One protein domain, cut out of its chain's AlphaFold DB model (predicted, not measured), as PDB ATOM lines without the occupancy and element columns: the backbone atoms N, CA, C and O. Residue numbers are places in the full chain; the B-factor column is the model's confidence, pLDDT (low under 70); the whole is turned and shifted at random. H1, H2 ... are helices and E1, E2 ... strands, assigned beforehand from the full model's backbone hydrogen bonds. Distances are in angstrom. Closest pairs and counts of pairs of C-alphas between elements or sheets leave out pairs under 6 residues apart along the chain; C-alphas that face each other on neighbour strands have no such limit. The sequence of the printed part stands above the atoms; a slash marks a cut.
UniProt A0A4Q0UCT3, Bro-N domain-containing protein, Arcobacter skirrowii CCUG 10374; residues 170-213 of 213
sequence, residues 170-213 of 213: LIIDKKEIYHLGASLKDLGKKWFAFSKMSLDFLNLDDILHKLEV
ATOM      1  N   LEU A 170     -30.645  40.728 -14.765       85.19
ATOM      2  CA  LEU A 170     -31.889  40.386 -15.440       85.19
ATOM      3  C   LEU A 170     -32.984  41.340 -14.971       85.19
ATOM      4  O   LEU A 170     -33.164  41.533 -13.769       85.19
ATOM      5  N   ILE A 171     -33.712  41.923 -15.919       86.62
ATOM      6  CA  ILE A 171     -34.964  42.635 -15.649       86.62
ATOM      7  C   ILE A 171     -36.083  41.744 -16.164       86.62
ATOM      8  O   ILE A 171     -36.112  41.402 -17.344       86.62
ATOM      9  N   ILE A 172     -36.973  41.351 -15.260       84.25
ATOM     10  CA  ILE A 172     -38.096  40.467 -15.557       84.25
ATOM     11  C   ILE A 172     -39.367  41.302 -15.452       84.25
ATOM     12  O   ILE A 172     -39.781  41.664 -14.352       84.25
ATOM     13  N   ASP A 173     -39.980  41.601 -16.592       83.38
ATOM     14  CA  ASP A 173     -41.259  42.300 -16.661       83.38
ATOM     15  C   ASP A 173     -42.350  41.337 -17.122       83.38
ATOM     16  O   ASP A 173     -42.633  41.246 -18.314       83.38
ATOM     17  N   LYS A 174     -42.923  40.598 -16.160       76.62
ATOM     18  CA  LYS A 174     -44.045  39.636 -16.257       76.62
ATOM     19  C   LYS A 174     -43.935  38.537 -17.327       76.62
ATOM     20  O   LYS A 174     -44.119  37.374 -17.003       76.62
ATOM     21  N   LYS A 175     -43.703  38.885 -18.590       74.75
ATOM     22  CA  LYS A 175     -43.557  38.008 -19.758       74.75
ATOM     23  C   LYS A 175     -42.268  38.248 -20.543       74.75
ATOM     24  O   LYS A 175     -41.988  37.489 -21.461       74.75
ATOM     25  N   GLU A 176     -41.509  39.293 -20.233       82.50
ATOM     26  CA  GLU A 176     -40.294  39.645 -20.964       82.50
ATOM     27  C   GLU A 176     -39.086  39.621 -20.036       82.50
ATOM     28  O   GLU A 176     -39.152  40.075 -18.892       82.50
ATOM     29  N   ILE A 177     -37.974  39.089 -20.540       85.06
ATOM     30  CA  ILE A 177     -36.705  39.060 -19.819       85.06
ATOM     31  C   ILE A 177     -35.682  39.851 -20.612       85.06
ATOM     32  O   ILE A 177     -35.427  39.590 -21.790       85.06
ATOM     33  N   TYR A 178     -35.061  40.797 -19.930       86.38
ATOM     34  CA  TYR A 178     -33.986  41.605 -20.464       86.38
ATOM     35  C   TYR A 178     -32.692  41.252 -19.757       86.38
ATOM     36  O   TYR A 178     -32.632  41.234 -18.530       86.38
ATOM     37  N   HIS A 179     -31.657  40.981 -20.542       86.31
ATOM     38  CA  HIS A 179     -30.327  40.659 -20.061       86.31
ATOM     39  C   HIS A 179     -29.365  41.820 -20.291       86.31
ATOM     40  O   HIS A 179     -29.303  42.425 -21.367       86.31
ATOM     41  N   LEU A 180     -28.576  42.071 -19.253       85.50
ATOM     42  CA  LEU A 180     -27.551  43.093 -19.185       85.50
ATOM     43  C   LEU A 180     -26.234  42.426 -18.802       85.50
ATOM     44  O   LEU A 180     -26.041  42.068 -17.644       85.50
ATOM     45  N   GLY A 181     -25.331  42.271 -19.769       79.94
ATOM     46  CA  GLY A 181     -24.008  41.667 -19.566       79.94
ATOM     47  C   GLY A 181     -22.922  42.677 -19.192       79.94
ATOM     48  O   GLY A 181     -21.800  42.567 -19.678       79.94
ATOM     49  N   ALA A 182     -23.272  43.714 -18.434       78.00
ATOM     50  CA  ALA A 182     -22.357  44.765 -18.012       78.00
ATOM     51  C   ALA A 182     -22.867  45.439 -16.735       78.00
ATOM     52  O   ALA A 182     -24.049  45.367 -16.393       78.00
ATOM     53  N   SER A 183     -21.972  46.147 -16.047       81.25
ATOM     54  CA  SER A 183     -22.333  46.897 -14.849       81.25
ATOM     55  C   SER A 183     -23.342  48.003 -15.177       81.25
ATOM     56  O   SER A 183     -23.088  48.853 -16.029       81.25
ATOM     57  N   LEU A 184     -24.465  48.051 -14.451       79.94
ATOM     58  CA  LEU A 184     -25.489  49.098 -14.607       79.94
ATOM     59  C   LEU A 184     -24.928  50.525 -14.458       79.94
ATOM     60  O   LEU A 184     -25.463  51.459 -15.044       79.94
ATOM     61  N   LYS A 185     -23.821  50.705 -13.722       80.56
ATOM     62  CA  LYS A 185     -23.144  52.005 -13.551       80.56
ATOM     63  C   LYS A 185     -22.539  52.571 -14.847       80.56
ATOM     64  O   LYS A 185     -22.244  53.768 -14.899       80.56
ATOM     65  N   ASP A 186     -22.304  51.711 -15.840       79.56
ATOM     66  CA  ASP A 186     -21.706  52.064 -17.132       79.56
ATOM     67  C   ASP A 186     -22.766  52.440 -18.184       79.56
ATOM     68  O   ASP A 186     -22.418  52.945 -19.258       79.56
ATOM     69  N   LEU A 187     -24.056  52.250 -17.871       78.06
ATOM     70  CA  LEU A 187     -25.178  52.629 -18.727       78.06
ATOM     71  C   LEU A 187     -25.110  54.131 -19.062       78.06
ATOM     72  O   LEU A 187     -25.077  54.980 -18.173       78.06
ATOM     73  N   GLY A 188     -25.053  54.453 -20.358       69.31
ATOM     74  CA  GLY A 188     -24.966  55.831 -20.864       69.31
ATOM     75  C   GLY A 188     -23.570  56.469 -20.828       69.31
ATOM     76  O   GLY A 188     -23.402  57.563 -21.358       69.31
ATOM     77  N   LYS A 189     -22.557  55.802 -20.250       79.25
ATOM     78  CA  LYS A 189     -21.156  56.279 -20.229       79.25
ATOM     79  C   LYS A 189     -20.261  55.584 -21.253       79.25
ATOM     80  O   LYS A 189     -19.246  56.141 -21.660       79.25
ATOM     81  N   LYS A 190     -20.606  54.356 -21.637       79.00
ATOM     82  CA  LYS A 190     -19.889  53.540 -22.626       79.00
ATOM     83  C   LYS A 190     -20.883  52.910 -23.592       79.00
ATOM     84  O   LYS A 190     -22.087  52.909 -23.335       79.00
ATOM     85  N   TRP A 191     -20.372  52.353 -24.689       72.56
ATOM     86  CA  TRP A 191     -21.197  51.528 -25.563       72.56
ATOM     87  C   TRP A 191     -21.721  50.333 -24.762       72.56
ATOM     88  O   TRP A 191     -20.945  49.598 -24.152       72.56
ATOM     89  N   PHE A 192     -23.043  50.204 -24.696       76.50
ATOM     90  CA  PHE A 192     -23.729  49.325 -23.762       76.50
ATOM     91  C   PHE A 192     -24.757  48.492 -24.524       76.50
ATOM     92  O   PHE A 192     -25.604  49.043 -25.227       76.50
ATOM     93  N   ALA A 193     -24.665  47.168 -24.412       77.06
ATOM     94  CA  ALA A 193     -25.575  46.250 -25.084       77.06
ATOM     95  C   ALA A 193     -26.757  45.904 -24.170       77.06
ATOM     96  O   ALA A 193     -26.575  45.455 -23.038       77.06
ATOM     97  N   PHE A 194     -27.967  46.084 -24.694       83.62
ATOM     98  CA  PHE A 194     -29.220  45.690 -24.060       83.62
ATOM     99  C   PHE A 194     -29.856  44.589 -24.905       83.62
ATOM    100  O   PHE A 194     -30.068  44.783 -26.101       83.62
ATOM    101  N   SER A 195     -30.109  43.416 -24.322       84.88
ATOM    102  CA  SER A 195     -30.628  42.260 -25.061       84.88
ATOM    103  C   SER A 195     -31.954  41.793 -24.478       84.88
ATOM    104  O   SER A 195     -32.044  41.510 -23.286       84.88
ATOM    105  N   LYS A 196     -32.975  41.671 -25.326       86.19
ATOM    106  CA  LYS A 196     -34.223  40.985 -24.989       86.19
ATOM    107  C   LYS A 196     -34.039  39.491 -25.246       86.19
ATOM    108  O   LYS A 196     -33.647  39.112 -26.346       86.19
ATOM    109  N   MET A 197     -34.281  38.654 -24.242       81.06
ATOM    110  CA  MET A 197     -34.227  37.201 -24.408       81.06
ATOM    111  C   MET A 197     -35.545  36.714 -25.012       81.06
ATOM    112  O   MET A 197     -36.617  37.070 -24.521       81.06
ATOM    113  N   SER A 198     -35.468  35.909 -26.074       72.69
ATOM    114  CA  SER A 198     -36.646  35.209 -26.592       72.69
ATOM    115  C   SER A 198     -36.973  34.025 -25.686       72.69
ATOM    116  O   SER A 198     -36.083  33.241 -25.354       72.69
ATOM    117  N   LEU A 199     -38.235  33.900 -25.274       65.69
ATOM    118  CA  LEU A 199     -38.712  32.868 -24.343       65.69
ATOM    119  C   LEU A 199     -39.334  31.656 -25.050       65.69
ATOM    120  O   LEU A 199     -39.991  30.848 -24.405       65.69
ATOM    121  N   ASP A 200     -39.099  31.491 -26.353       64.00
ATOM    122  CA  ASP A 200     -39.793  30.506 -27.200       64.00
ATOM    123  C   ASP A 200     -39.716  29.045 -26.694       64.00
ATOM    124  O   ASP A 200     -40.563  28.234 -27.056       64.00
ATOM    125  N   PHE A 201     -38.743  28.705 -25.832       57.28
ATOM    126  CA  PHE A 201     -38.540  27.354 -25.282       57.28
ATOM    127  C   PHE A 201     -38.258  27.293 -23.766       57.28
ATOM    128  O   PHE A 201     -38.001  26.212 -23.239       57.28
ATOM    129  N   LEU A 202     -38.262  28.424 -23.053       60.19
ATOM    130  CA  LEU A 202     -37.948  28.502 -21.619       60.19
ATOM    131  C   LEU A 202     -39.150  29.095 -20.886       60.19
ATOM    132  O   LEU A 202     -39.542  30.221 -21.180       60.19
ATOM    133  N   ASN A 203     -39.723  28.368 -19.923       69.12
ATOM    134  CA  ASN A 203     -40.768  28.939 -19.085       69.12
ATOM    135  C   ASN A 203     -40.138  29.894 -18.054       69.12
ATOM    136  O   ASN A 203     -39.031  29.656 -17.562       69.12
ATOM    137  N   LEU A 204     -40.829  30.988 -17.722       70.56
ATOM    138  CA  LEU A 204     -40.320  31.989 -16.778       70.56
ATOM    139  C   LEU A 204     -40.014  31.364 -15.405       70.56
ATOM    140  O   LEU A 204     -39.016  31.708 -14.770       70.56
ATOM    141  N   ASP A 205     -40.838  30.400 -14.999       73.19
ATOM    142  CA  ASP A 205     -40.699  29.668 -13.741       73.19
ATOM    143  C   ASP A 205     -39.392  28.862 -13.672       73.19
ATOM    144  O   ASP A 205     -38.734  28.848 -12.634       73.19
ATOM    145  N   ASP A 206     -38.944  28.270 -14.786       74.38
ATOM    146  CA  ASP A 206     -37.698  27.493 -14.835       74.38
ATOM    147  C   ASP A 206     -36.464  28.382 -14.651       74.38
ATOM    148  O   ASP A 206     -35.472  27.991 -14.026       74.38
ATOM    149  N   ILE A 207     -36.509  29.596 -15.208       75.75
ATOM    150  CA  ILE A 207     -35.440  30.587 -15.056       75.75
ATOM    151  C   ILE A 207     -35.402  31.079 -13.611       75.75
ATOM    152  O   ILE A 207     -34.324  31.140 -13.021       75.75
ATOM    153  N   LEU A 208     -36.561  31.391 -13.028       74.19
ATOM    154  CA  LEU A 208     -36.654  31.816 -11.633       74.19
ATOM    155  C   LEU A 208     -36.157  30.726 -10.675       74.19
ATOM    156  O   LEU A 208     -35.354  31.034  -9.798       74.19
ATOM    157  N   HIS A 209     -36.530  29.463 -10.894       76.88
ATOM    158  CA  HIS A 209     -36.059  28.336 -10.089       76.88
ATOM    159  C   HIS A 209     -34.534  28.162 -10.172       76.88
ATOM    160  O   HIS A 209     -33.878  27.910  -9.166       76.88
ATOM    161  N   LYS A 210     -33.924  28.324 -11.354       73.50
ATOM    162  CA  LYS A 210     -32.455  28.256 -11.511       73.50
ATOM    163  C   LYS A 210     -31.705  29.415 -10.849       73.50
ATOM    164  O   LYS A 210     -30.513  29.281 -10.603       73.50
ATOM    165  N   LEU A 211     -32.372  30.543 -10.608       69.88
ATOM    166  CA  LEU A 211     -31.798  31.714  -9.937       69.88
ATOM    167  C   LEU A 211     -31.965  31.670  -8.408       69.88
ATOM    168  O   LEU A 211     -31.378  32.503  -7.720       69.88
ATOM    169  N   GLU A 212     -32.765  30.738  -7.881       65.56
ATOM    170  CA  GLU A 212     -32.973  30.524  -6.440       65.56
ATOM    171  C   GLU A 212     -32.018  29.484  -5.824       65.56
ATOM    172  O   GLU A 212     -31.907  29.425  -4.600       65.56
ATOM    173  N   VAL A 213     -31.313  28.708  -6.660       54.31
ATOM    174  CA  VAL A 213     -30.303  27.693  -6.286       54.31
ATOM    175  C   VAL A 213     -28.892  28.281  -6.333       54.31
ATOM    176  O   VAL A 213     -28.110  28.010  -5.395       54.31
TER     177      VAL A 213
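AT A GLANCE: This is residues 170 to 213 of the 213 residues of the protein "Bro-N domain-containing protein" of Arcobacter skirrowii CCUG 10374 (UniProt A0A4Q0UCT3). A small antiparallel sheet of three strands, E1 - E2 - E3, is a meander, each strand beside the one before; at one end residues 185 to 191 stick out, and at the other helix H1 only grazes it. The 44 printed residues run E1, E2, E3, H1, class mixed, with under half in named elements. The whole is loose, radius of gyration of the C-alphas 12.3 A, spans 34 by 23 by 15 A.

IN THESE COORDINATES: Find C-alpha 176 at (-40.294, 39.645, -20.964); E2 runs 13.3 A to residue 180. E1 is residues 170 to 173, 9.6 A; E3, 195 to 197, 6.2 A. H1, 204 to 212, runs 12.8 A to (-32.973, 30.524, -6.440).

HOW THE PARTS SIT: Hairpin E1 and E2 has N 171 and O 178 within hydrogen-bond range, 2.9 A; hairpin E2 and E3, N 179 and O 195, 2.8 A. H1, with every O i to N i+4 pair within range, is only just on the sheet, with 5 pairs of C-alphas within 10 A.

THE WHOLE: The farthest C-alphas, Lys 189 and Phe 201, are 34.1 A apart. The printed part has no cut; link E2 to E3 is long. Look for pLDDT under 70 at 188, 199 to 203 and 211 to 213.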